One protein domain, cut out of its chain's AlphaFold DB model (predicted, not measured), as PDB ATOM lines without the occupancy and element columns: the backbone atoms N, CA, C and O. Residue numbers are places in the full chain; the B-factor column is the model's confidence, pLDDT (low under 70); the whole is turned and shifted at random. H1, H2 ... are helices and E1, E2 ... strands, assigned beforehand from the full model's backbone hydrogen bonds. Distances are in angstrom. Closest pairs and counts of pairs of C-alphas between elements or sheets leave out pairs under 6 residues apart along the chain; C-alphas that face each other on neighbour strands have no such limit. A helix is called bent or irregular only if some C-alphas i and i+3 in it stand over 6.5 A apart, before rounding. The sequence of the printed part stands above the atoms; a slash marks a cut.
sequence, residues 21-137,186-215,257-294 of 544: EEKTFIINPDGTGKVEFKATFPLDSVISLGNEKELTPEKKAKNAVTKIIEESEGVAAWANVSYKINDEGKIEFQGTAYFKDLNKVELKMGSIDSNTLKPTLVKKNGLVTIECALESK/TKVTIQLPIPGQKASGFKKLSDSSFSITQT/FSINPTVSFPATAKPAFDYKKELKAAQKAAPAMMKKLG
ATOM      1  N   GLU A  21     -15.682  -1.435 -20.700       95.06
ATOM      2  CA  GLU A  21     -16.255  -0.557 -19.694       95.06
ATOM      3  C   GLU A  21     -15.397   0.685 -19.464       95.06
ATOM      4  O   GLU A  21     -14.167   0.636 -19.367       95.06
ATOM      5  N   GLU A  22     -16.072   1.821 -19.330       97.56
ATOM      6  CA  GLU A  22     -15.490   3.065 -18.854       97.56
ATOM      7  C   GLU A  22     -16.248   3.526 -17.606       97.56
ATOM      8  O   GLU A  22     -17.466   3.716 -17.629       97.56
ATOM      9  N   LYS A  23     -15.512   3.735 -16.515       97.88
ATOM     10  CA  LYS A  23     -16.029   4.227 -15.236       97.88
ATOM     11  C   LYS A  23     -15.361   5.555 -14.915       97.88
ATOM     12  O   LYS A  23     -14.148   5.598 -14.714       97.88
ATOM     13  N   THR A  24     -16.128   6.636 -14.846       98.44
ATOM     14  CA  THR A  24     -15.624   7.942 -14.397       98.44
ATOM     15  C   THR A  24     -16.223   8.274 -13.042       98.44
ATOM     16  O   THR A  24     -17.389   8.648 -12.951       98.44
ATOM     17  N   PHE A  25     -15.427   8.121 -11.988       98.25
ATOM     18  CA  PHE A  25     -15.822   8.432 -10.621       98.25
ATOM     19  C   PHE A  25     -15.552   9.901 -10.315       98.25
ATOM     20  O   PHE A  25     -14.431  10.380 -10.466       98.25
ATOM     21  N   ILE A  26     -16.579  10.594  -9.836       98.25
ATOM     22  CA  ILE A  26     -16.508  11.962  -9.326       98.25
ATOM     23  C   ILE A  26     -16.789  11.874  -7.831       98.25
ATOM     24  O   ILE A  26     -17.897  11.514  -7.424       98.25
ATOM     25  N   ILE A  27     -15.769  12.150  -7.018       96.81
ATOM     26  CA  ILE A  27     -15.756  11.772  -5.600       96.81
ATOM     27  C   ILE A  27     -15.674  13.019  -4.722       96.81
ATOM     28  O   ILE A  27     -14.819  13.880  -4.923       96.81
ATOM     29  N   ASN A  28     -16.544  13.107  -3.720       97.38
ATOM     30  CA  ASN A  28     -16.461  14.118  -2.675       97.38
ATOM     31  C   ASN A  28     -15.546  13.651  -1.526       97.38
ATOM     32  O   ASN A  28     -15.385  12.451  -1.296       97.38
ATOM     33  N   PRO A  29     -14.976  14.575  -0.734       95.31
ATOM     34  CA  PRO A  29     -14.096  14.222   0.389       95.31
ATOM     35  C   PRO A  29     -14.784  13.398   1.489       95.31
ATOM     36  O   PRO A  29     -14.127  12.701   2.266       95.31
ATOM     37  N   ASP A  30     -16.113  13.474   1.576       93.88
ATOM     38  CA  ASP A  30     -16.911  12.695   2.517       93.88
ATOM     39  C   ASP A  30     -17.102  11.231   2.085       93.88
ATOM     40  O   ASP A  30     -17.409  10.407   2.943       93.88
ATOM     41  N   GLY A  31     -16.787  10.883   0.835       94.25
ATOM     42  CA  GLY A  31     -16.954   9.548   0.255       94.25
ATOM     43  C   GLY A  31     -18.249   9.367  -0.533       94.25
ATOM     44  O   GLY A  31     -18.418   8.334  -1.183       94.25
ATOM     45  N   THR A  32     -19.116  10.384  -0.547       97.38
ATOM     46  CA  THR A  32     -20.232  10.453  -1.491       97.38
ATOM     47  C   THR A  32     -19.711  10.733  -2.893       97.38
ATOM     48  O   THR A  32     -18.628  11.292  -3.087       97.38
ATOM     49  N   GLY A  33     -20.481  10.360  -3.904       98.00
ATOM     50  CA  GLY A  33     -20.050  10.587  -5.269       98.00
ATOM     51  C   GLY A  33     -21.055  10.136  -6.305       98.00
ATOM     52  O   GLY A  33     -22.202   9.783  -6.008       98.00
ATOM     53  N   LYS A  34     -20.600  10.190  -7.551       98.50
ATOM     54  CA  LYS A  34     -21.287   9.603  -8.693       98.50
ATOM     55  C   LYS A  34     -20.285   8.930  -9.617       98.50
ATOM     56  O   LYS A  34     -19.126   9.337  -9.681       98.50
ATOM     57  N   VAL A  35     -20.738   7.907 -10.324       98.50
ATOM     58  CA  VAL A  35     -19.972   7.232 -11.368       98.50
ATOM     59  C   VAL A  35     -20.733   7.326 -12.677       98.50
ATOM     60  O   VAL A  35     -21.893   6.925 -12.769       98.50
ATOM     61  N   GLU A  36     -20.091   7.900 -13.689       98.56
ATOM     62  CA  GLU A  36     -20.541   7.768 -15.069       98.56
ATOM     63  C   GLU A  36     -20.050   6.420 -15.579       98.56
ATOM     64  O   GLU A  36     -18.843   6.192 -15.686       98.56
ATOM     65  N   PHE A  37     -20.991   5.523 -15.842       98.19
ATOM     66  CA  PHE A  37     -20.724   4.156 -16.241       98.19
ATOM     67  C   PHE A  37     -21.160   3.957 -17.685       98.19
ATOM     68  O   PHE A  37     -22.326   4.169 -18.025       98.19
ATOM     69  N   LYS A  38     -20.210   3.574 -18.532       98.00
ATOM     70  CA  LYS A  38     -20.444   3.151 -19.909       98.00
ATOM     71  C   LYS A  38     -19.972   1.720 -20.046       98.00
ATOM     72  O   LYS A  38     -18.869   1.412 -19.601       98.00
ATOM     73  N   ALA A  39     -20.780   0.879 -20.669       96.19
ATOM     74  CA  ALA A  39     -20.447  -0.519 -20.863       96.19
ATOM     75  C   ALA A  39     -20.928  -1.010 -22.229       96.19
ATOM     76  O   ALA A  39     -22.037  -0.688 -22.646       96.19
ATOM     77  N   THR A  40     -20.111  -1.819 -22.892       94.81
ATOM     78  CA  THR A  40     -20.459  -2.557 -24.104       94.81
ATOM     79  C   THR A  40     -20.266  -4.034 -23.826       94.81
ATOM     80  O   THR A  40     -19.178  -4.441 -23.417       94.81
ATOM     81  N   PHE A  41     -21.310  -4.835 -24.020       92.38
ATOM     82  CA  PHE A  41     -21.291  -6.247 -23.649       92.38
ATOM     83  C   PHE A  41     -22.263  -7.086 -24.497       92.38
ATOM     84  O   PHE A  41     -23.215  -6.543 -25.063       92.38
ATOM     85  N   PRO A  42     -22.052  -8.408 -24.637       89.56
ATOM     86  CA  PRO A  42     -22.899  -9.251 -25.480       89.56
ATOM     87  C   PRO A  42     -24.333  -9.384 -24.938       89.56
ATOM     88  O   PRO A  42     -24.556  -9.393 -23.725       89.56
ATOM     89  N   LEU A  43     -25.306  -9.561 -25.842       85.06
ATOM     90  CA  LEU A  43     -26.726  -9.784 -25.511       85.06
ATOM     91  C   LEU A  43     -26.960 -10.971 -24.562       85.06
ATOM     92  O   LEU A  43     -27.877 -10.928 -23.748       85.06
ATOM     93  N   ASP A  44     -26.122 -12.007 -24.648       79.88
ATOM     94  CA  ASP A  44     -26.223 -13.228 -23.837       79.88
ATOM     95  C   ASP A  44     -25.396 -13.165 -22.532       79.88
ATOM     96  O   ASP A  44     -25.161 -14.179 -21.880       79.88
ATOM     97  N   SER A  45     -24.948 -11.973 -22.121       66.69
ATOM     98  CA  SER A  45     -24.261 -11.739 -20.831       66.69
ATOM     99  C   SER A  45     -25.164 -11.913 -19.600       66.69
ATOM    100  O   SER A  45     -24.682 -11.918 -18.464       66.69
ATOM    101  N   VAL A  46     -26.474 -12.055 -19.805       61.94
ATOM    102  CA  VAL A  46     -27.429 -12.372 -18.747       61.94
ATOM    103  C   VAL A  46     -27.576 -13.885 -18.670       61.94
ATOM    104  O   VAL A  46     -28.205 -14.505 -19.521       61.94
ATOM    105  N   ILE A  47     -27.018 -14.487 -17.619       56.53
ATOM    106  CA  ILE A  47     -27.366 -15.863 -17.263       56.53
ATOM    107  C   ILE A  47     -28.809 -15.828 -16.769       56.53
ATOM    108  O   ILE A  47     -29.105 -15.244 -15.723       56.53
ATOM    109  N   SER A  48     -29.695 -16.442 -17.535       50.91
ATOM    110  CA  SER A  48     -31.081 -16.673 -17.168       50.91
ATOM    111  C   SER A  48     -31.352 -18.163 -17.256       50.91
ATOM    112  O   SER A  48     -31.030 -18.814 -18.250       50.91
ATOM    113  N   LEU A  49     -31.902 -18.721 -16.181       41.12
ATOM    114  CA  LEU A  49     -32.142 -20.158 -16.042       41.12
ATOM    115  C   LEU A  49     -33.458 -20.607 -16.716       41.12
ATOM    116  O   LEU A  49     -33.879 -21.746 -16.535       41.12
ATOM    117  N   GLY A  50     -34.103 -19.732 -17.499       46.19
ATOM    118  CA  GLY A  50     -35.350 -20.008 -18.219       46.19
ATOM    119  C   GLY A  50     -35.172 -20.372 -19.700       46.19
ATOM    120  O   GLY A  50     -34.088 -20.281 -20.274       46.19
ATOM    121  N   ASN A  51     -36.274 -20.755 -20.357       43.97
ATOM    122  CA  ASN A  51     -36.344 -21.029 -21.803       43.97
ATOM    123  C   ASN A  51     -36.208 -19.735 -22.648       43.97
ATOM    124  O   ASN A  51     -37.133 -19.327 -23.344       43.97
ATOM    125  N   GLU A  52     -35.047 -19.077 -22.607       52.19
ATOM    126  CA  GLU A  52     -34.793 -17.784 -23.267       52.19
ATOM    127  C   GLU A  52     -34.457 -17.856 -24.760       52.19
ATOM    128  O   GLU A  52     -34.259 -16.821 -25.401       52.19
ATOM    129  N   LYS A  53     -34.435 -19.052 -25.358       53.12
ATOM    130  CA  LYS A  53     -34.211 -19.194 -26.808       53.12
ATOM    131  C   LYS A  53     -35.251 -18.443 -27.657       53.12
ATOM    132  O   LYS A  53     -35.004 -18.228 -28.837       53.12
ATOM    133  N   GLU A  54     -36.366 -18.014 -27.062       57.12
ATOM    134  CA  GLU A  54     -37.449 -17.279 -27.728       57.12
ATOM    135  C   GLU A  54     -37.490 -15.767 -27.411       57.12
ATOM    136  O   GLU A  54     -38.350 -15.059 -27.936       57.12
ATOM    137  N   LEU A  55     -36.587 -15.220 -26.581       70.94
ATOM    138  CA  LEU A  55     -36.594 -13.779 -26.298       70.94
ATOM    139  C   LEU A  55     -35.997 -12.976 -27.458       70.94
ATOM    140  O   LEU A  55     -34.867 -13.213 -27.888       70.94
ATOM    141  N   THR A  56     -36.738 -11.962 -27.917       84.81
ATOM    142  CA  THR A  56     -36.221 -10.972 -28.877       84.81
ATOM    143  C   THR A  56     -34.973 -10.267 -28.317       84.81
ATOM    144  O   THR A  56     -34.922 -10.041 -27.102       84.81
ATOM    145  N   PRO A  57     -34.011  -9.848 -29.164       88.50
ATOM    146  CA  PRO A  57     -32.824  -9.100 -28.732       88.50
ATOM    147  C   PRO A  57     -33.151  -7.900 -27.839       88.50
ATOM    148  O   PRO A  57     -32.523  -7.701 -26.806       88.50
ATOM    149  N   GLU A  58     -34.203  -7.155 -28.180       89.62
ATOM    150  CA  GLU A  58     -34.655  -5.997 -27.407       89.62
ATOM    151  C   GLU A  58     -35.073  -6.368 -25.978       89.62
ATOM    152  O   GLU A  58     -34.725  -5.682 -25.020       89.62
ATOM    153  N   LYS A  59     -35.791  -7.485 -25.807       86.06
ATOM    154  CA  LYS A  59     -36.198  -7.956 -24.478       86.06
ATOM    155  C   LYS A  59     -34.996  -8.434 -23.656       86.06
ATOM    156  O   LYS A  59     -34.934  -8.137 -22.469       86.06
ATOM    157  N   LYS A  60     -34.017  -9.096 -24.287       86.94
ATOM    158  CA  LYS A  60     -32.746  -9.459 -23.631       86.94
ATOM    159  C   LYS A  60     -31.970  -8.222 -23.174       86.94
ATOM    160  O   LYS A  60     -31.537  -8.168 -22.027       86.94
ATOM    161  N   ALA A  61     -31.859  -7.208 -24.035       91.62
ATOM    162  CA  ALA A  61     -31.212  -5.943 -23.696       91.62
ATOM    163  C   ALA A  61     -31.904  -5.251 -22.517       91.62
ATOM    164  O   ALA A  61     -31.236  -4.870 -21.561       91.62
ATOM    165  N   LYS A  62     -33.239  -5.166 -22.529       91.00
ATOM    166  CA  LYS A  62     -34.007  -4.616 -21.404       91.00
ATOM    167  C   LYS A  62     -33.751  -5.363 -20.106       91.00
ATOM    168  O   LYS A  62     -33.436  -4.718 -19.116       91.00
ATOM    169  N   ASN A  63     -33.813  -6.693 -20.121       86.19
ATOM    170  CA  ASN A  63     -33.526  -7.503 -18.939       86.19
ATOM    171  C   ASN A  63     -32.115  -7.226 -18.403       86.19
ATOM    172  O   ASN A  63     -31.946  -6.999 -17.209       86.19
ATOM    173  N   ALA A  64     -31.107  -7.180 -19.279       89.56
ATOM    174  CA  ALA A  64     -29.736  -6.875 -18.880       89.56
ATOM    175  C   ALA A  64     -29.611  -5.485 -18.243       89.56
ATOM    176  O   ALA A  64     -28.964  -5.333 -17.212       89.56
ATOM    177  N   VAL A  65     -30.252  -4.476 -18.832       93.06
ATOM    178  CA  VAL A  65     -30.222  -3.098 -18.331       93.06
ATOM    179  C   VAL A  65     -30.984  -2.969 -17.012       93.06
ATOM    180  O   VAL A  65     -30.504  -2.286 -16.109       93.06
ATOM    181  N   THR A  66     -32.120  -3.652 -16.863       89.62
ATOM    182  CA  THR A  66     -32.846  -3.749 -15.591       89.62
ATOM    183  C   THR A  66     -31.946  -4.327 -14.506       89.62
ATOM    184  O   THR A  66     -31.803  -3.700 -13.461       89.62
ATOM    185  N   LYS A  67     -31.234  -5.429 -14.778       87.44
ATOM    186  CA  LYS A  67     -30.269  -6.001 -13.824       87.44
ATOM    187  C   LYS A  67     -29.150  -5.037 -13.456       87.44
ATOM    188  O   LYS A  67     -28.817  -4.920 -12.286       87.44
ATOM    189  N   ILE A  68     -28.603  -4.286 -14.415       92.62
ATOM    190  CA  ILE A  68     -27.608  -3.246 -14.101       92.62
ATOM    191  C   ILE A  68     -28.182  -2.240 -13.103       92.62
ATOM    192  O   ILE A  68     -27.512  -1.869 -12.142       92.62
ATOM    193  N   ILE A  69     -29.417  -1.796 -13.316       92.44
ATOM    194  CA  ILE A  69     -30.041  -0.762 -12.492       92.44
ATOM    195  C   ILE A  69     -30.399  -1.290 -11.099       92.44
ATOM    196  O   ILE A  69     -30.156  -0.588 -10.117       92.44
ATOM    197  N   GLU A  70     -30.968  -2.492 -11.026       86.38
ATOM    198  CA  GLU A  70     -31.568  -3.066  -9.816       86.38
ATOM    199  C   GLU A  70     -30.590  -3.904  -8.983       86.38
ATOM    200  O   GLU A  70     -30.657  -3.866  -7.758       86.38
ATOM    201  N   GLU A  71     -29.662  -4.625  -9.620       87.50
ATOM    202  CA  GLU A  71     -28.705  -5.509  -8.940       87.50
ATOM    203  C   GLU A  71     -27.348  -4.832  -8.655       87.50
ATOM    204  O   GLU A  71     -26.504  -5.429  -7.987       87.50
ATOM    205  N   SER A  72     -27.100  -3.604  -9.140       90.44
ATOM    206  CA  SER A  72     -25.900  -2.850  -8.737       90.44
ATOM    207  C   SER A  72     -26.000  -2.409  -7.280       90.44
ATOM    208  O   SER A  72     -26.939  -1.727  -6.867       90.44
ATOM    209  N   GLU A  73     -24.982  -2.732  -6.496       87.56
ATOM    210  CA  GLU A  73     -24.963  -2.467  -5.070       87.56
ATOM    211  C   GLU A  73     -24.356  -1.099  -4.745       87.56
ATOM    212  O   GLU A  73     -23.445  -0.602  -5.400       87.56
ATOM    213  N   GLY A  74     -24.886  -0.453  -3.701       86.94
ATOM    214  CA  GLY A  74     -24.343   0.818  -3.194       86.94
ATOM    215  C   GLY A  74     -24.795   2.037  -3.995       86.94
ATOM    216  O   GLY A  74     -24.456   3.170  -3.642       86.94
ATOM    217  N   VAL A  75     -25.618   1.814  -5.022       94.44
ATOM    218  CA  VAL A  75     -26.260   2.853  -5.818       94.44
ATOM    219  C   VAL A  75     -27.542   3.321  -5.128       94.44
ATOM    220  O   VAL A  75     -28.462   2.550  -4.887       94.44
ATOM    221  N   ALA A  76     -27.606   4.611  -4.809       86.19
ATOM    222  CA  ALA A  76     -28.775   5.255  -4.217       86.19
ATOM    223  C   ALA A  76     -29.800   5.708  -5.271       86.19
ATOM    224  O   ALA A  76     -30.988   5.813  -4.970       86.19
ATOM    225  N   ALA A  77     -29.342   6.037  -6.484       92.88
ATOM    226  CA  ALA A  77     -30.192   6.347  -7.631       92.88
ATOM    227  C   ALA A  77     -29.396   6.308  -8.939       92.88
ATOM    228  O   ALA A  77     -28.198   6.605  -8.956       92.88
ATOM    229  N   TRP A  78     -30.099   6.051 -10.040       97.50
ATOM    230  CA  TRP A  78     -29.590   6.197 -11.400       97.50
ATOM    231  C   TRP A  78     -30.159   7.449 -12.075       97.50
ATOM    232  O   TRP A  78     -31.317   7.815 -11.868       97.50
ATOM    233  N   ALA A  79     -29.355   8.088 -12.920       97.69
ATOM    234  CA  ALA A  79     -29.775   9.149 -13.829       97.69
ATOM    235  C   ALA A  79     -29.166   8.952 -15.217       97.69
ATOM    236  O   ALA A  79     -28.186   8.227 -15.377       97.69
ATOM    237  N   ASN A  80     -29.723   9.655 -16.207       97.06
ATOM    238  CA  ASN A  80     -29.200   9.709 -17.575       97.06
ATOM    239  C   ASN A  80     -28.966   8.323 -18.198       97.06
ATOM    240  O   ASN A  80     -28.017   8.144 -18.958       97.06
ATOM    241  N   VAL A  81     -29.805   7.341 -17.853       97.75
ATOM    242  CA  VAL A  81     -29.660   5.987 -18.377       97.75
ATOM    243  C   VAL A  81     -30.137   5.933 -19.824       97.75
ATOM    244  O   VAL A  81     -31.211   6.437 -20.166       97.75
ATOM    245  N   SER A  82     -29.340   5.293 -20.668       97.31
ATOM    246  CA  SER A  82     -29.674   4.950 -22.044       97.31
ATOM    247  C   SER A  82     -29.025   3.630 -22.419       97.31
ATOM    248  O   SER A  82     -27.932   3.324 -21.943       97.31
ATOM    249  N   TYR A  83     -29.666   2.881 -23.310       97.44
ATOM    250  CA  TYR A  83     -29.042   1.735 -23.950       97.44
ATOM    251  C   TYR A  83     -29.435   1.658 -25.424       97.44
ATOM    252  O   TYR A  83     -30.448   2.231 -25.836       97.44
ATOM    253  N   LYS A  84     -28.642   0.941 -26.213       96.62
ATOM    254  CA  LYS A  84     -28.999   0.500 -27.565       96.62
ATOM    255  C   LYS A  84     -28.311  -0.827 -27.871       96.62
ATOM    256  O   LYS A  84     -27.293  -1.148 -27.265       96.62
ATOM    257  N   ILE A  85     -28.852  -1.570 -28.826       96.00
ATOM    258  CA  ILE A  85     -28.154  -2.700 -29.439       96.00
ATOM    259  C   ILE A  85     -27.421  -2.146 -30.659       96.00
ATOM    260  O   ILE A  85     -28.045  -1.487 -31.492       96.00
ATOM    261  N   ASN A  86     -26.107  -2.333 -30.733       94.00
ATOM    262  CA  ASN A  86     -25.307  -1.855 -31.857       94.00
ATOM    263  C   ASN A  86     -25.304  -2.852 -33.030       94.00
ATOM    264  O   ASN A  86     -25.883  -3.937 -32.941       94.00
ATOM    265  N   ASP A  87     -24.644  -2.485 -34.130       92.06
ATOM    266  CA  ASP A  87     -24.617  -3.279 -35.369       92.06
ATOM    267  C   ASP A  87     -23.949  -4.659 -35.193       92.06
ATOM    268  O   ASP A  87     -24.175  -5.569 -35.987       92.06
ATOM    269  N   GLU A  88     -23.169  -4.840 -34.122       88.81
ATOM    270  CA  GLU A  88     -22.530  -6.107 -33.748       88.81
ATOM    271  C   GLU A  88     -23.422  -6.985 -32.850       88.81
ATOM    272  O   GLU A  88     -22.997  -8.046 -32.395       88.81
ATOM    273  N   GLY A  89     -24.650  -6.548 -32.550       90.38
ATOM    274  CA  GLY A  89     -25.542  -7.248 -31.627       90.38
ATOM    275  C   GLY A  89     -25.093  -7.163 -30.163       90.38
ATOM    276  O   GLY A  89     -25.476  -8.005 -29.352       90.38
ATOM    277  N   LYS A  90     -24.276  -6.167 -29.805       92.19
ATOM    278  CA  LYS A  90     -23.860  -5.901 -28.422       92.19
ATOM    279  C   LYS A  90     -24.744  -4.820 -27.813       92.19
ATOM    280  O   LYS A  90     -25.236  -3.934 -28.509       92.19
ATOM    281  N   ILE A  91     -24.941  -4.888 -26.505       94.62
ATOM    282  CA  ILE A  91     -25.632  -3.861 -25.734       94.62
ATOM    283  C   ILE A  91     -24.614  -2.773 -25.405       94.62
ATOM    284  O   ILE A  91     -23.613  -3.056 -24.756       94.62
ATOM    285  N   GLU A  92     -24.883  -1.541 -25.826       96.56
ATOM    286  CA  GLU A  92     -24.198  -0.338 -25.352       96.56
ATOM    287  C   GLU A  92     -25.067   0.308 -24.276       96.56
ATOM    288  O   GLU A  92     -26.161   0.789 -24.571       96.56
ATOM    289  N   PHE A  93     -24.593   0.309 -23.035       97.44
ATOM    290  CA  PHE A  93     -25.218   0.932 -21.874       97.44
ATOM    291  C   PHE A  93     -24.455   2.193 -21.466       97.44
ATOM    292  O   PHE A  93     -23.224   2.226 -21.470       97.44
ATOM    293  N   GLN A  94     -25.191   3.215 -21.041       98.31
ATOM    294  CA  GLN A  94     -24.649   4.388 -20.369       98.31
ATOM    295  C   GLN A  94     -25.587   4.819 -19.243       98.31
ATOM    296  O   GLN A  94     -26.798   4.858 -19.437       98.31
ATOM    297  N   GLY A  95     -25.032   5.212 -18.097       98.19
ATOM    298  CA  GLY A  95     -25.792   5.792 -16.993       98.19
ATOM    299  C   GLY A  95     -24.910   6.499 -15.967       98.19
ATOM    300  O   GLY A  95     -23.689   6.356 -15.962       98.19
ATOM    301  N   THR A  96     -25.534   7.274 -15.086       98.62
ATOM    302  CA  THR A  96     -24.883   7.898 -13.928       98.62
ATOM    303  C   THR A  96     -25.461   7.301 -12.653       98.62
ATOM    304  O   THR A  96     -26.635   7.525 -12.355       98.62
ATOM    305  N   ALA A  97     -24.648   6.579 -11.888       98.19
ATOM    306  CA  ALA A  97     -25.032   6.035 -10.590       98.19
ATOM    307  C   ALA A  97     -24.530   6.941  -9.458       98.19
ATOM    308  O   ALA A  97     -23.349   7.277  -9.402       98.19
ATOM    309  N   TYR A  98     -25.422   7.331  -8.549       98.19
ATOM    310  CA  TYR A  98     -25.094   8.110  -7.352       98.19
ATOM    311  C   TYR A  98     -24.920   7.183  -6.158       98.19
ATOM    312  O   TYR A  98     -25.756   6.310  -5.942       98.19
ATOM    313  N   PHE A  99     -23.900   7.409  -5.333       97.38
ATOM    314  CA  PHE A  99     -23.598   6.555  -4.182       97.38
ATOM    315  C   PHE A  99     -23.264   7.372  -2.933       97.38
ATOM    316  O   PHE A  99     -22.723   8.477  -3.016       97.38
ATOM    317  N   LYS A 100     -23.619   6.827  -1.764       94.00
ATOM    318  CA  LYS A 100     -23.323   7.442  -0.457       94.00
ATOM    319  C   LYS A 100     -21.923   7.086   0.053       94.00
ATOM    320  O   LYS A 100     -21.343   7.861   0.803       94.00
ATOM    321  N   ASP A 101     -21.413   5.924  -0.345       92.75
ATOM    322  CA  ASP A 101     -20.144   5.365   0.117       92.75
ATOM    323  C   ASP A 101     -19.479   4.605  -1.034       92.75
ATOM    324  O   ASP A 101     -20.013   3.592  -1.485       92.75
ATOM    325  N   LEU A 102     -18.331   5.104  -1.504       95.69
ATOM    326  CA  LEU A 102     -17.555   4.496  -2.589       95.69
ATOM    327  C   LEU A 102     -17.213   3.025  -2.319       95.69
ATOM    328  O   LEU A 102     -17.252   2.213  -3.239       95.69
ATOM    329  N   ASN A 103     -16.918   2.668  -1.067       94.00
ATOM    330  CA  ASN A 103     -16.458   1.324  -0.712       94.00
ATOM    331  C   ASN A 103     -17.561   0.266  -0.844       94.00
ATOM    332  O   ASN A 103     -17.265  -0.923  -0.919       94.00
ATOM    333  N   LYS A 104     -18.826   0.700  -0.895       89.62
ATOM    334  CA  LYS A 104     -20.008  -0.159  -1.047       89.62
ATOM    335  C   LYS A 104     -20.509  -0.252  -2.488       89.62
ATOM    336  O   LYS A 104     -21.554  -0.860  -2.708       89.62
ATOM    337  N   VAL A 105     -19.844   0.413  -3.436       93.62
ATOM    338  CA  VAL A 105     -20.272   0.447  -4.839       93.62
ATOM    339  C   VAL A 105     -19.815  -0.817  -5.550       93.62
ATOM    340  O   VAL A 105     -18.616  -1.032  -5.716       93.62
ATOM    341  N   GLU A 106     -20.774  -1.599  -6.034       92.94
ATOM    342  CA  GLU A 106     -20.532  -2.750  -6.904       92.94
ATOM    343  C   GLU A 106     -21.433  -2.629  -8.127       92.94
ATOM    344  O   GLU A 106     -22.655  -2.729  -8.038       92.94
ATOM    345  N   LEU A 107     -20.833  -2.337  -9.277       94.19
ATOM    346  CA  LEU A 107     -21.584  -2.159 -10.514       94.19
ATOM    347  C   LEU A 107     -21.760  -3.508 -11.203       94.19
ATOM    348  O   LEU A 107     -20.827  -4.309 -11.260       94.19
ATOM    349  N   LYS A 108     -22.937  -3.741 -11.775       92.00
ATOM    350  CA  LYS A 108     -23.207  -4.899 -12.632       92.00
ATOM    351  C   LYS A 108     -23.074  -4.528 -14.105       92.00
ATOM    352  O   LYS A 108     -23.284  -3.384 -14.498       92.00
ATOM    353  N   MET A 109     -22.786  -5.523 -14.929       88.56
ATOM    354  CA  MET A 109     -22.815  -5.474 -16.387       88.56
ATOM    355  C   MET A 109     -23.559  -6.722 -16.880       88.56
ATOM    356  O   MET A 109     -22.966  -7.780 -17.099       88.56
ATOM    357  N   GLY A 110     -24.889  -6.632 -16.957       83.94
ATOM    358  CA  GLY A 110     -25.747  -7.813 -17.081       83.94
ATOM    359  C   GLY A 110     -25.716  -8.640 -15.792       83.94
ATOM    360  O   GLY A 110     -25.921  -8.088 -14.717       83.94
ATOM    361  N   SER A 111     -25.433  -9.944 -15.888       76.88
ATOM    362  CA  SER A 111     -25.274 -10.824 -14.710       76.88
ATOM    363  C   SER A 111     -23.836 -10.869 -14.157       76.88
ATOM    364  O   SER A 111     -23.543 -11.705 -13.305       76.88
ATOM    365  N   ILE A 112     -22.914 -10.048 -14.672       82.38
ATOM    366  CA  ILE A 112     -21.483 -10.092 -14.328       82.38
ATOM    367  C   ILE A 112     -21.108  -8.868 -13.491       82.38
ATOM    368  O   ILE A 112     -21.557  -7.758 -13.770       82.38
ATOM    369  N   ASP A 113     -20.248  -9.058 -12.492       84.94
ATOM    370  CA  ASP A 113     -19.702  -7.967 -11.681       84.94
ATOM    371  C   ASP A 113     -18.663  -7.143 -12.459       84.94
ATOM    372  O   ASP A 113     -17.709  -7.685 -13.021       84.94
ATOM    373  N   SER A 114     -18.797  -5.817 -12.425       86.50
ATOM    374  CA  SER A 114     -17.866  -4.823 -12.988       86.50
ATOM    375  C   SER A 114     -16.860  -4.340 -11.922       86.50
ATOM    376  O   SER A 114     -16.554  -3.149 -11.778       86.50
ATOM    377  N   ASN A 115     -16.317  -5.275 -11.136       83.62
ATOM    378  CA  ASN A 115     -15.425  -4.960 -10.007       83.62
ATOM    379  C   ASN A 115     -13.939  -4.846 -10.400       83.62
ATOM    380  O   ASN A 115     -13.096  -4.504  -9.572       83.62
ATOM    381  N   THR A 116     -13.589  -5.058 -11.673       84.25
ATOM    382  CA  THR A 116     -12.221  -4.838 -12.164       84.25
ATOM    383  C   THR A 116     -11.794  -3.388 -11.913       84.25
ATOM    384  O   THR A 116     -12.485  -2.450 -12.321       84.25
ATOM    385  N   LEU A 117     -10.652  -3.196 -11.237       87.12
ATOM    386  CA  LEU A 117     -10.120  -1.883 -10.836       87.12
ATOM    387  C   LEU A 117     -11.090  -1.047  -9.977       87.12
ATOM    388  O   LEU A 117     -11.115   0.184 -10.087       87.12
ATOM    389  N   LYS A 118     -11.895  -1.698  -9.127       90.19
ATOM    390  CA  LYS A 118     -12.808  -1.025  -8.194       90.19
ATOM    391  C   LYS A 118     -12.031  -0.047  -7.296       90.19
ATOM    392  O   LYS A 118     -11.107  -0.459  -6.594       90.19
ATOM    393  N   PRO A 119     -12.364   1.255  -7.323       93.75
ATOM    394  CA  PRO A 119     -11.749   2.215  -6.425       93.75
ATOM    395  C   PRO A 119     -12.290   2.036  -5.006       93.75
ATOM    396  O   PRO A 119     -13.491   1.894  -4.792       93.75
ATOM    397  N   THR A 120     -11.396   2.127  -4.036       93.88
ATOM    398  CA  THR A 120     -11.701   2.193  -2.608       93.88
ATOM    399  C   THR A 120     -11.187   3.512  -2.048       93.88
ATOM    400  O   THR A 120     -10.272   4.125  -2.598       93.88
ATOM    401  N   LEU A 121     -11.807   3.986  -0.975       94.12
ATOM    402  CA  LEU A 121     -11.492   5.239  -0.311       94.12
ATOM    403  C   LEU A 121     -11.044   4.971   1.122       94.12
ATOM    404  O   LEU A 121     -11.780   4.395   1.926       94.12
ATOM    405  N   VAL A 122      -9.866   5.491   1.461       94.06
ATOM    406  CA  VAL A 122      -9.284   5.445   2.804       94.06
ATOM    407  C   VAL A 122      -9.047   6.869   3.304       94.06
ATOM    408  O   VAL A 122      -8.456   7.694   2.606       94.06
ATOM    409  N   LYS A 123      -9.479   7.169   4.534       93.25
ATOM    410  CA  LYS A 123      -9.215   8.458   5.197       93.25
ATOM    411  C   LYS A 123      -8.191   8.269   6.307       93.25
ATOM    412  O   LYS A 123      -8.435   7.520   7.249       93.25
ATOM    413  N   LYS A 124      -7.052   8.959   6.225       93.44
ATOM    414  CA  LYS A 124      -5.995   8.894   7.245       93.44
ATOM    415  C   LYS A 124      -5.247  10.218   7.336       93.44
ATOM    416  O   LYS A 124      -4.877  10.791   6.318       93.44
ATOM    417  N   ASN A 125      -4.996  10.695   8.556       91.50
ATOM    418  CA  ASN A 125      -4.195  11.900   8.826       91.50
ATOM    419  C   ASN A 125      -4.653  13.151   8.042       91.50
ATOM    420  O   ASN A 125      -3.828  13.903   7.532       91.50
ATOM    421  N   GLY A 126      -5.968  13.357   7.897       91.81
ATOM    422  CA  GLY A 126      -6.522  14.498   7.151       91.81
ATOM    423  C   GLY A 126      -6.394  14.402   5.624       91.81
ATOM    424  O   GLY A 126      -6.741  15.356   4.926       91.81
ATOM    425  N   LEU A 127      -5.938  13.265   5.095       94.06
ATOM    426  CA  LEU A 127      -5.905  12.957   3.669       94.06
ATOM    427  C   LEU A 127      -6.956  11.903   3.325       94.06
ATOM    428  O   LEU A 127      -7.190  10.957   4.081       94.06
ATOM    429  N   VAL A 128      -7.565  12.078   2.160       95.31
ATOM    430  CA  VAL A 128      -8.365  11.072   1.468       95.31
ATOM    431  C   VAL A 128      -7.470  10.449   0.409       95.31
ATOM    432  O   VAL A 128      -6.876  11.171  -0.390       95.31
ATOM    433  N   THR A 129      -7.374   9.125   0.403       95.75
ATOM    434  CA  THR A 129      -6.651   8.351  -0.607       95.75
ATOM    435  C   THR A 129      -7.636   7.445  -1.320       95.75
ATOM    436  O   THR A 129      -8.379   6.714  -0.670       95.75
ATOM    437  N   ILE A 130      -7.629   7.509  -2.646       95.19
ATOM    438  CA  ILE A 130      -8.325   6.572  -3.517       95.19
ATOM    439  C   ILE A 130      -7.322   5.526  -3.974       95.19
ATOM    440  O   ILE A 130      -6.249   5.888  -4.456       95.19
ATOM    441  N   GLU A 131      -7.676   4.258  -3.828       93.12
ATOM    442  CA  GLU A 131      -6.864   3.106  -4.205       93.12
ATOM    443  C   GLU A 131      -7.660   2.203  -5.148       93.12
ATOM    444  O   GLU A 131      -8.760   1.773  -4.813       93.12
ATOM    445  N   CYS A 132      -7.116   1.912  -6.328       89.25
ATOM    446  CA  CYS A 132      -7.680   0.923  -7.245       89.25
ATOM    447  C   CYS A 132      -6.883  -0.373  -7.102       89.25
ATOM    448  O   CYS A 132      -5.906  -0.576  -7.820       89.25
ATOM    449  N   ALA A 133      -7.270  -1.233  -6.163       75.50
ATOM    450  CA  ALA A 133      -6.672  -2.555  -6.041       75.50
ATOM    451  C   ALA A 133      -7.293  -3.520  -7.062       75.50
ATOM    452  O   ALA A 133      -8.463  -3.401  -7.435       75.50
ATOM    453  N   LEU A 134      -6.508  -4.493  -7.516       67.62
ATOM    454  CA  LEU A 134      -7.075  -5.686  -8.135       67.62
ATOM    455  C   LEU A 134      -7.615  -6.534  -6.980       67.62
ATOM    456  O   LEU A 134      -6.836  -6.984  -6.148       67.62
ATOM    457  N   GLU A 135      -8.939  -6.676  -6.869       58.44
ATOM    458  CA  GLU A 135      -9.535  -7.483  -5.799       58.44
ATOM    459  C   GLU A 135      -8.998  -8.924  -5.874       58.44
ATOM    460  O   GLU A 135      -9.227  -9.644  -6.850       58.44
ATOM    461  N   SER A 136      -8.300  -9.360  -4.823       50.50
ATOM    462  CA  SER A 136      -8.102 -10.783  -4.558       50.50
ATOM    463  C   SER A 136      -9.452 -11.351  -4.132       50.50
ATOM    464  O   SER A 136     -10.011 -10.941  -3.116       50.50
ATOM    465  N   LYS A 137     -10.010 -12.277  -4.918       41.28
ATOM    466  CA  LYS A 137     -11.357 -12.828  -4.694       41.28
ATOM    467  C   LYS A 137     -11.529 -13.650  -3.405       41.28
ATOM    468  O   LYS A 137     -12.606 -14.195  -3.207       41.28
ATOM    469  N   THR A 186     -11.070  -2.268 -19.656       92.81
ATOM    470  CA  THR A 186     -11.561  -1.563 -18.473       92.81
ATOM    471  C   THR A 186     -10.783  -0.270 -18.324       92.81
ATOM    472  O   THR A 186      -9.558  -0.272 -18.178       92.81
ATOM    473  N   LYS A 187     -11.492   0.855 -18.304       95.50
ATOM    474  CA  LYS A 187     -10.916   2.169 -18.030       95.50
ATOM    475  C   LYS A 187     -11.588   2.794 -16.823       95.50
ATOM    476  O   LYS A 187     -12.797   2.999 -16.810       95.50
ATOM    477  N   VAL A 188     -10.784   3.167 -15.838       96.25
ATOM    478  CA  VAL A 188     -11.244   3.894 -14.653       96.25
ATOM    479  C   VAL A 188     -10.621   5.279 -14.663       96.25
ATOM    480  O   VAL A 188      -9.409   5.426 -14.797       96.25
ATOM    481  N   THR A 189     -11.457   6.302 -14.535       97.81
ATOM    482  CA  THR A 189     -11.048   7.698 -14.383       97.81
ATOM    483  C   THR A 189     -11.539   8.209 -13.037       97.81
ATOM    484  O   THR A 189     -12.719   8.094 -12.721       97.81
ATOM    485  N   ILE A 190     -10.637   8.783 -12.249       97.69
ATOM    486  CA  ILE A 190     -10.925   9.413 -10.964       97.69
ATOM    487  C   ILE A 190     -10.838  10.927 -11.148       97.69
ATOM    488  O   ILE A 190      -9.771  11.458 -11.474       97.69
ATOM    489  N   GLN A 191     -11.959  11.613 -10.935       97.31
ATOM    490  CA  GLN A 191     -12.053  13.067 -10.874       97.31
ATOM    491  C   GLN A 191     -12.126  13.523  -9.417       97.31
ATOM    492  O   GLN A 191     -13.034  13.157  -8.665       97.31
ATOM    493  N   LEU A 192     -11.150  14.336  -9.031       95.94
ATOM    494  CA  LEU A 192     -10.998  14.887  -7.694       95.94
ATOM    495  C   LEU A 192     -11.605  16.295  -7.603       95.94
ATOM    496  O   LEU A 192     -11.597  17.033  -8.590       95.94
ATOM    497  N   PRO A 193     -12.059  16.717  -6.410       93.44
ATOM    498  CA  PRO A 193     -12.622  18.054  -6.209       93.44
ATOM    499  C   PRO A 193     -11.590  19.182  -6.357       93.44
ATOM    500  O   PRO A 193     -11.952  20.334  -6.582       93.44
ATOM    501  N   ILE A 194     -10.307  18.858  -6.191       92.12
ATOM    502  CA  ILE A 194      -9.169  19.778  -6.247       92.12
ATOM    503  C   ILE A 194      -7.963  19.066  -6.879       92.12
ATOM    504  O   ILE A 194      -7.984  17.836  -6.991       92.12
ATOM    505  N   PRO A 195      -6.902  19.801  -7.269       92.06
ATOM    506  CA  PRO A 195      -5.645  19.192  -7.682       92.06
ATOM    507  C   PRO A 195      -5.148  18.113  -6.708       92.06
ATOM    508  O   PRO A 195      -5.089  18.336  -5.496       92.06
ATOM    509  N   GLY A 196      -4.791  16.942  -7.237       80.88
ATOM    510  CA  GLY A 196      -4.254  15.830  -6.452       80.88
ATOM    511  C   GLY A 196      -2.855  16.139  -5.916       80.88
ATOM    512  O   GLY A 196      -2.031  16.728  -6.613       80.88
ATOM    513  N   GLN A 197      -2.567  15.729  -4.678       83.88
ATOM    514  CA  GLN A 197      -1.266  15.982  -4.044       83.88
ATOM    515  C   GLN A 197      -0.220  14.924  -4.391       83.88
ATOM    516  O   GLN A 197       0.957  15.237  -4.560       83.88
ATOM    517  N   LYS A 198      -0.640  13.659  -4.451       84.88
ATOM    518  CA  LYS A 198       0.216  12.510  -4.750       84.88
ATOM    519  C   LYS A 198      -0.575  11.541  -5.609       84.88
ATOM    520  O   LYS A 198      -1.714  11.238  -5.267       84.88
ATOM    521  N   ALA A 199       0.025  11.080  -6.696       89.50
ATOM    522  CA  ALA A 199      -0.530  10.047  -7.556       89.50
ATOM    523  C   ALA A 199       0.569   9.035  -7.893       89.50
ATOM    524  O   ALA A 199       1.695   9.429  -8.192       89.50
ATOM    525  N   SER A 200       0.235   7.751  -7.841       89.69
ATOM    526  CA  SER A 200       1.099   6.635  -8.228       89.69
ATOM    527  C   SER A 200       0.286   5.627  -9.035       89.69
ATOM    528  O   SER A 200      -0.893   5.425  -8.756       89.69
ATOM    529  N   GLY A 201       0.876   5.027 -10.069       87.31
ATOM    530  CA  GLY A 201       0.218   4.032 -10.930       87.31
ATOM    531  C   GLY A 201      -0.864   4.569 -11.883       87.31
ATOM    532  O   GLY A 201      -1.181   3.904 -12.865       87.31
ATOM    533  N   PHE A 202      -1.399   5.774 -11.662       90.44
ATOM    534  CA  PHE A 202      -2.334   6.427 -12.581       90.44
ATOM    535  C   PHE A 202      -1.626   7.264 -13.654       90.44
ATOM    536  O   PHE A 202      -0.681   8.005 -13.377       90.44
ATOM    537  N   LYS A 203      -2.182   7.265 -14.869       92.31
ATOM    538  CA  LYS A 203      -1.886   8.275 -15.888       92.31
ATOM    539  C   LYS A 203      -2.595   9.580 -15.524       92.31
ATOM    540  O   LYS A 203      -3.824   9.631 -15.473       92.31
ATOM    541  N   LYS A 204      -1.832  10.650 -15.304       95.00
ATOM    542  CA  LYS A 204      -2.373  11.997 -15.079       95.00
ATOM    543  C   LYS A 204      -2.989  12.540 -16.376       95.00
ATOM    544  O   LYS A 204      -2.298  12.613 -17.391       95.00
ATOM    545  N   LEU A 205      -4.270  12.908 -16.345       95.88
ATOM    546  CA  LEU A 205      -4.974  13.569 -17.456       95.88
ATOM    547  C   LEU A 205      -5.036  15.089 -17.255       95.88
ATOM    548  O   LEU A 205      -4.908  15.848 -18.209       95.88
ATOM    549  N   SER A 206      -5.205  15.525 -16.008       95.62
ATOM    550  CA  SER A 206      -5.124  16.922 -15.573       95.62
ATOM    551  C   SER A 206      -4.675  16.974 -14.109       95.62
ATOM    552  O   SER A 206      -4.388  15.941 -13.506       95.62
ATOM    553  N   ASP A 207      -4.608  18.160 -13.505       94.31
ATOM    554  CA  ASP A 207      -4.277  18.289 -12.080       94.31
ATOM    555  C   ASP A 207      -5.289  17.606 -11.151       94.31
ATOM    556  O   ASP A 207      -4.907  17.134 -10.081       94.31
ATOM    557  N   SER A 208      -6.551  17.498 -11.564       95.12
ATOM    558  CA  SER A 208      -7.641  16.891 -10.790       95.12
ATOM    559  C   SER A 208      -8.205  15.612 -11.415       95.12
ATOM    560  O   SER A 208      -9.190  15.083 -10.912       95.12
ATOM    561  N   SER A 209      -7.614  15.097 -12.498       96.75
ATOM    562  CA  SER A 209      -8.125  13.920 -13.209       96.75
ATOM    563  C   SER A 209      -7.023  12.907 -13.486       96.75
ATOM    564  O   SER A 209      -6.001  13.220 -14.102       96.75
ATOM    565  N   PHE A 210      -7.276  11.664 -13.094       96.25
ATOM    566  CA  PHE A 210      -6.323  10.558 -13.153       96.25
ATOM    567  C   PHE A 210      -7.002   9.336 -13.760       96.25
ATOM    568  O   PHE A 210      -8.159   9.072 -13.455       96.25
ATOM    569  N   SER A 211      -6.318   8.599 -14.628       95.38
ATOM    570  CA  SER A 211      -6.899   7.441 -15.308       95.38
ATOM    571  C   SER A 211      -5.996   6.228 -15.270       95.38
ATOM    572  O   SER A 211      -4.774   6.354 -15.333       95.38
ATOM    573  N   ILE A 212      -6.611   5.060 -15.251       93.31
ATOM    574  CA  ILE A 212      -5.967   3.773 -15.443       93.31
ATOM    575  C   ILE A 212      -6.754   2.982 -16.480       93.31
ATOM    576  O   ILE A 212      -7.979   3.083 -16.569       93.31
ATOM    577  N   THR A 213      -6.036   2.228 -17.302       92.50
ATOM    578  CA  THR A 213      -6.625   1.390 -18.339       92.50
ATOM    579  C   THR A 213      -5.967   0.030 -18.292       92.50
ATOM    580  O   THR A 213      -4.744  -0.066 -18.234       92.50
ATOM    581  N   GLN A 214      -6.796  -1.001 -18.331       89.94
ATOM    582  CA  GLN A 214      -6.394  -2.385 -18.464       89.94
ATOM    583  C   GLN A 214      -7.083  -2.943 -19.703       89.94
ATOM    584  O   GLN A 214      -8.306  -2.884 -19.816       89.94
ATOM    585  N   THR A 215      -6.301  -3.483 -20.629       91.44
ATOM    586  CA  THR A 215      -6.829  -4.159 -21.815       91.44
ATOM    587  C   THR A 215      -6.460  -5.631 -21.783       91.44
ATOM    588  O   THR A 215      -5.480  -6.030 -21.148       91.44
ATOM    589  N   PHE A 257       1.035  -1.724 -14.286       70.50
ATOM    590  CA  PHE A 257       1.129  -0.755 -13.192       70.50
ATOM    591  C   PHE A 257       1.649  -1.441 -11.928       70.50
ATOM    592  O   PHE A 257       1.564  -2.659 -11.779       70.50
ATOM    593  N   SER A 258       2.296  -0.683 -11.040       60.62
ATOM    594  CA  SER A 258       2.662  -1.185  -9.712       60.62
ATOM    595  C   SER A 258       1.399  -1.541  -8.933       60.62
ATOM    596  O   SER A 258       0.357  -0.921  -9.155       60.62
ATOM    597  N   ILE A 259       1.514  -2.500  -8.015       63.56
ATOM    598  CA  ILE A 259       0.446  -2.926  -7.102       63.56
ATOM    599  C   ILE A 259      -0.278  -1.687  -6.549       63.56
ATOM    600  O   ILE A 259       0.361  -0.804  -5.977       63.56
ATOM    601  N   ASN A 260      -1.587  -1.620  -6.781       78.38
ATOM    602  CA  ASN A 260      -2.520  -0.634  -6.235       78.38
ATOM    603  C   ASN A 260      -2.223   0.842  -6.587       78.38
ATOM    604  O   ASN A 260      -1.684   1.603  -5.777       78.38
ATOM    605  N   PRO A 261      -2.601   1.294  -7.797       88.62
ATOM    606  CA  PRO A 261      -2.670   2.707  -8.151       88.62
ATOM    607  C   PRO A 261      -3.377   3.530  -7.074       88.62
ATOM    608  O   PRO A 261      -4.484   3.197  -6.647       88.62
ATOM    609  N   THR A 262      -2.753   4.634  -6.666       92.88
ATOM    610  CA  THR A 262      -3.264   5.514  -5.610       92.88
ATOM    611  C   THR A 262      -3.270   6.971  -6.034       92.88
ATOM    612  O   THR A 262      -2.384   7.434  -6.755       92.88
ATOM    613  N   VAL A 263      -4.257   7.721  -5.552       94.81
ATOM    614  CA  VAL A 263      -4.269   9.181  -5.635       94.81
ATOM    615  C   VAL A 263      -4.835   9.792  -4.355       94.81
ATOM    616  O   VAL A 263      -5.838   9.314  -3.832       94.81
ATOM    617  N   SER A 264      -4.204  10.851  -3.840       95.12
ATOM    618  CA  SER A 264      -4.580  11.469  -2.560       95.12
ATOM    619  C   SER A 264      -4.861  12.970  -2.656       95.12
ATOM    620  O   SER A 264      -4.203  13.697  -3.407       95.12
ATOM    621  N   PHE A 265      -5.795  13.447  -1.829       95.38
ATOM    622  CA  PHE A 265      -6.168  14.858  -1.683       95.38
ATOM    623  C   PHE A 265      -6.624  15.189  -0.240       95.38
ATOM    624  O   PHE A 265      -7.000  14.289   0.511       95.38
ATOM    625  N   PRO A 266      -6.584  16.465   0.188       95.19
ATOM    626  CA  PRO A 266      -7.074  16.902   1.499       95.19
ATOM    627  C   PRO A 266      -8.529  16.521   1.797       95.19
ATOM    628  O   PRO A 266      -9.428  16.825   1.016       95.19
ATOM    629  N   ALA A 267      -8.784  15.983   2.992       93.75
ATOM    630  CA  ALA A 267     -10.141  15.720   3.483       93.75
ATOM    631  C   ALA A 267     -10.958  17.001   3.723       93.75
ATOM    632  O   ALA A 267     -12.184  16.960   3.746       93.75
ATOM    633  N   THR A 268     -10.285  18.145   3.872       94.38
ATOM    634  CA  THR A 268     -10.897  19.472   4.032       94.38
ATOM    635  C   THR A 268     -11.250  20.145   2.704       94.38
ATOM    636  O   THR A 268     -11.656  21.308   2.700       94.38
ATOM    637  N   ALA A 269     -11.052  19.467   1.568       94.19
ATOM    638  CA  ALA A 269     -11.440  20.000   0.272       94.19
ATOM    639  C   ALA A 269     -12.947  20.303   0.234       94.19
ATOM    640  O   ALA A 269     -13.748  19.716   0.962       94.19
ATOM    641  N   LYS A 270     -13.354  21.242  -0.622       95.81
ATOM    642  CA  LYS A 270     -14.783  21.447  -0.881       95.81
ATOM    643  C   LYS A 270     -15.315  20.274  -1.717       95.81
ATOM    644  O   LYS A 270     -14.554  19.745  -2.525       95.81
ATOM    645  N   PRO A 271     -16.585  19.865  -1.556       96.88
ATOM    646  CA  PRO A 271     -17.212  18.891  -2.447       96.88
ATOM    647  C   PRO A 271     -17.090  19.311  -3.918       96.88
ATOM    648  O   PRO A 271     -17.207  20.497  -4.231       96.88
ATOM    649  N   ALA A 272     -16.880  18.342  -4.812       95.56
ATOM    650  CA  ALA A 272     -16.836  18.572  -6.257       95.56
ATOM    651  C   ALA A 272     -18.212  18.999  -6.796       95.56
ATOM    652  O   ALA A 272     -18.304  19.716  -7.789       95.56
ATOM    653  N   PHE A 273     -19.284  18.560  -6.129       97.75
ATOM    654  CA  PHE A 273     -20.668  18.876  -6.460       97.75
ATOM    655  C   PHE A 273     -21.581  18.725  -5.233       97.75
ATOM    656  O   PHE A 273     -21.198  18.151  -4.211       97.75
ATOM    657  N   ASP A 274     -22.814  19.229  -5.334       98.06
ATOM    658  CA  ASP A 274     -23.836  19.073  -4.293       98.06
ATOM    659  C   ASP A 274     -24.541  17.715  -4.435       98.06
ATOM    660  O   ASP A 274     -25.503  17.560  -5.195       98.06
ATOM    661  N   TYR A 275     -24.051  16.723  -3.685       97.06
ATOM    662  CA  TYR A 275     -24.568  15.356  -3.721       97.06
ATOM    663  C   TYR A 275     -26.065  15.272  -3.407       97.06
ATOM    664  O   TYR A 275     -26.811  14.615  -4.132       97.06
ATOM    665  N   LYS A 276     -26.533  15.956  -2.355       93.69
ATOM    666  CA  LYS A 276     -27.935  15.865  -1.918       93.69
ATOM    667  C   LYS A 276     -28.874  16.438  -2.976       93.69
ATOM    668  O   LYS A 276     -29.928  15.857  -3.245       93.69
ATOM    669  N   LYS A 277     -28.493  17.562  -3.587       97.62
ATOM    670  CA  LYS A 277     -29.274  18.198  -4.652       97.62
ATOM    671  C   LYS A 277     -29.352  17.322  -5.899       97.62
ATOM    672  O   LYS A 277     -30.447  17.142  -6.433       97.62
ATOM    673  N   GLU A 278     -28.226  16.777  -6.357       98.25
ATOM    674  CA  GLU A 278     -28.202  15.932  -7.556       98.25
ATOM    675  C   GLU A 278     -28.899  14.584  -7.336       98.25
ATOM    676  O   GLU A 278     -29.699  14.181  -8.179       98.25
ATOM    677  N   LEU A 279     -28.704  13.940  -6.178       93.44
ATOM    678  CA  LEU A 279     -29.398  12.700  -5.825       93.44
ATOM    679  C   LEU A 279     -30.919  12.888  -5.856       93.44
ATOM    680  O   LEU A 279     -31.628  12.105  -6.485       93.44
ATOM    681  N   LYS A 280     -31.429  13.956  -5.230       84.19
ATOM    682  CA  LYS A 280     -32.868  14.257  -5.222       84.19
ATOM    683  C   LYS A 280     -33.409  14.478  -6.638       84.19
ATOM    684  O   LYS A 280     -34.530  14.071  -6.941       84.19
ATOM    685  N   ALA A 281     -32.630  15.120  -7.509       94.19
ATOM    686  CA  ALA A 281     -33.000  15.303  -8.910       94.19
ATOM    687  C   ALA A 281     -33.034  13.966  -9.671       94.19
ATOM    688  O   ALA A 281     -33.999  13.711 -10.392       94.19
ATOM    689  N   ALA A 282     -32.037  13.099  -9.464       94.00
ATOM    690  CA  ALA A 282     -31.978  11.762 -10.048       94.00
ATOM    691  C   ALA A 282     -33.175  10.901  -9.617       94.00
ATOM    692  O   ALA A 282     -33.903  10.390 -10.464       94.00
ATOM    693  N   GLN A 283     -33.455  10.835  -8.312       82.69
ATOM    694  CA  GLN A 283     -34.599  10.102  -7.756       82.69
ATOM    695  C   GLN A 283     -35.935  10.600  -8.318       82.69
ATOM    696  O   GLN A 283     -36.793   9.802  -8.688       82.69
ATOM    697  N   LYS A 284     -36.104  11.923  -8.455       85.50
ATOM    698  CA  LYS A 284     -37.310  12.513  -9.053       85.50
ATOM    699  C   LYS A 284     -37.469  12.155 -10.537       85.50
ATOM    700  O   LYS A 284     -38.594  11.997 -11.005       85.50
ATOM    701  N   ALA A 285     -36.371  12.065 -11.288       92.31
ATOM    702  CA  ALA A 285     -36.389  11.777 -12.723       92.31
ATOM    703  C   ALA A 285     -36.470  10.274 -13.051       92.31
ATOM    704  O   ALA A 285     -36.929   9.914 -14.139       92.31
ATOM    705  N   ALA A 286     -36.054   9.405 -12.124       87.44
ATOM    706  CA  ALA A 286     -35.923   7.968 -12.347       87.44
ATOM    707  C   ALA A 286     -37.205   7.293 -12.878       87.44
ATOM    708  O   ALA A 286     -37.100   6.592 -13.884       87.44
ATOM    709  N   PRO A 287     -38.425   7.538 -12.349       84.69
ATOM    710  CA  PRO A 287     -39.629   6.881 -12.870       84.69
ATOM    711  C   PRO A 287     -39.910   7.200 -14.347       84.69
ATOM    712  O   PRO A 287     -40.242   6.315 -15.136       84.69
ATOM    713  N   ALA A 288     -39.736   8.464 -14.748       88.62
ATOM    714  CA  ALA A 288     -39.929   8.886 -16.135       88.62
ATOM    715  C   ALA A 288     -38.854   8.300 -17.062       88.62
ATOM    716  O   ALA A 288     -39.161   7.898 -18.186       88.62
ATOM    717  N   MET A 289     -37.611   8.215 -16.580       93.94
ATOM    718  CA  MET A 289     -36.502   7.570 -17.283       93.94
ATOM    719  C   MET A 289     -36.769   6.075 -17.499       93.94
ATOM    720  O   MET A 289     -36.731   5.620 -18.639       93.94
ATOM    721  N   MET A 290     -37.124   5.330 -16.447       90.06
ATOM    722  CA  MET A 290     -37.445   3.897 -16.537       90.06
ATOM    723  C   MET A 290     -38.598   3.637 -17.509       90.06
ATOM    724  O   MET A 290     -38.521   2.737 -18.346       90.06
ATOM    725  N   LYS A 291     -39.643   4.473 -17.466       88.75
ATOM    726  CA  LYS A 291     -40.762   4.406 -18.413       88.75
ATOM    727  C   LYS A 291     -40.316   4.664 -19.854       88.75
ATOM    728  O   LYS A 291     -40.711   3.923 -20.749       88.75
ATOM    729  N   LYS A 292     -39.485   5.687 -20.091       91.88
ATOM    730  CA  LYS A 292     -38.957   6.022 -21.427       91.88
ATOM    731  C   LYS A 292     -38.122   4.885 -22.019       91.88
ATOM    732  O   LYS A 292     -38.203   4.641 -23.217       91.88
ATOM    733  N   LEU A 293     -37.348   4.197 -21.185       90.69
ATOM    734  CA  LEU A 293     -36.542   3.043 -21.585       90.69
ATOM    735  C   LEU A 293     -37.380   1.763 -21.750       90.69
ATOM    736  O   LEU A 293     -36.870   0.735 -22.181       90.69
ATOM    737  N   GLY A 294     -38.671   1.800 -21.398       89.12
ATOM    738  CA  GLY A 294     -39.520   0.614 -21.363       89.12
ATOM    739  C   GLY A 294     -39.025  -0.440 -20.369       89.12
ATOM    740  O   GLY A 294     -39.295  -1.618 -20.583       89.12
TER     741      GLY A 294
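Overview. This is residues 21 to 137, 186 to 215 and 257 to 294 of the 544 residues of an uncharacterized protein of Verrucomicrobiaceae bacterium N1E253 (UniProt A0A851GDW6). A twisted sheet of six strands makes the main wall of this domain. One of its faces is covered by H1 at the E3 and E4 end, then by the loop of residues 100 to 118, then loosely by a second, four-stranded sheet partly over the E7 and E9 end; H2 packs on the opposite face, over E3 and E4 and slantwise to the strands. The printed part has 185 residues with two named helices and ten named strands, in the order E1 E2 H1 E3 E4 E5 E6 E7 E8 E9 E10 H2, of mixed class, helices and strands. The large sheet runs E3 E4 E2 E1 E7 E9 and is mixed, with E1 and E7 parallel; the small one runs E5 E6 E10 E8, all antiparallel. The whole is compact, with a radius of gyration of the C-alphas of 17.3 A, and only just elongated, spanning 57 by 38 by 28 A.

Arrangement. Begin with E1, residues 21 to 27, and E2, residues 33 to 42, an antiparallel hairpin in the large sheet; N 24 and O 36 are 2.9 A apart. Next comes H1, residues 57 to 71, which is on this sheet at a height of 8.1 A, over E4, residues 90 to 99. It runs along the strands, at 19 degrees to E4 on the local plane, and the closest C-alphas of the two are those of Ala 61 and Ile 91, 6.3 A apart. E2, H1 and E3, residues 75 to 85, form a split strand-helix-strand unit, two strands running the same way with E4 between them, and its crossover is right-handed. E3 and E4 are a hairpin, with N 82 and O 94 2.9 A apart; E4 is antiparallel to E2 too, with N 37 and O 95 at 2.8 A. Further on, E5, residues 119 to 124, and E6, residues 127 to 132, are a hairpin of the small sheet, with N 122 and O 129 at 2.9 A. E7, residues 186 to 191, is parallel to E1, with N 25 and O 189 at 2.8 A, and antiparallel to E9, residues 209 to 215, with N 188 and O 212 at 2.9 A. E10, residues 262 to 266, has E6 and E8, residues 198 to 200, as antiparallel neighbours; N 130 and O 263 are 2.8 A apart, N 200 and O 262 2.9 A. Last, H2, residues 275 to 292, is on the large sheet on the opposite face from H1, at a height of 6.4 A, slantwise to the strands at 41 degrees to E3 on the local plane; the C-alphas of Ala 79 and Ala 282 are their closest, 5.1 A. Every O i to N i+4 pair of H1 is within hydrogen-bond range, and 12 of 14 in H2.

Along the chain. Find C-alpha 21 at (-16.255, -0.557, -19.694), where E1 begins, 18.7 A long; E2 spans 28.5 A. H1 runs 20.5 A from C-alpha 57 at (-32.824, -9.100, -28.732). E3 spans 24.3 A and bends by 68 degrees at residue 79; E4 spans 27.3 A. E5 and E6 are 16.3 A each, E7 16.5 A, E8 6.9 A, E9 20.1 A and E10 14.0 A. H2 spans 24.7 A to C-alpha 292 at (-38.957, 6.022, -21.427); it is irregular, with C-alphas 284 and 287 7.2 A apart, and has a kink of 42 degrees near residue 285.

Size, cuts and confidence. The two C-alphas farthest apart are those of Glu 54 and Asn 125, at 57.4 A. Residues 138 to 185 and 216 to 256 are cut out, with 17.8 A and 12.2 A between the C-alphas across the cuts. The links E2 to H1 and E4 to E5 are long. Mean pLDDT of the printed part is 88.9; look for values under 70 at residues 45 to 54, 134 to 137 and 258 to 259.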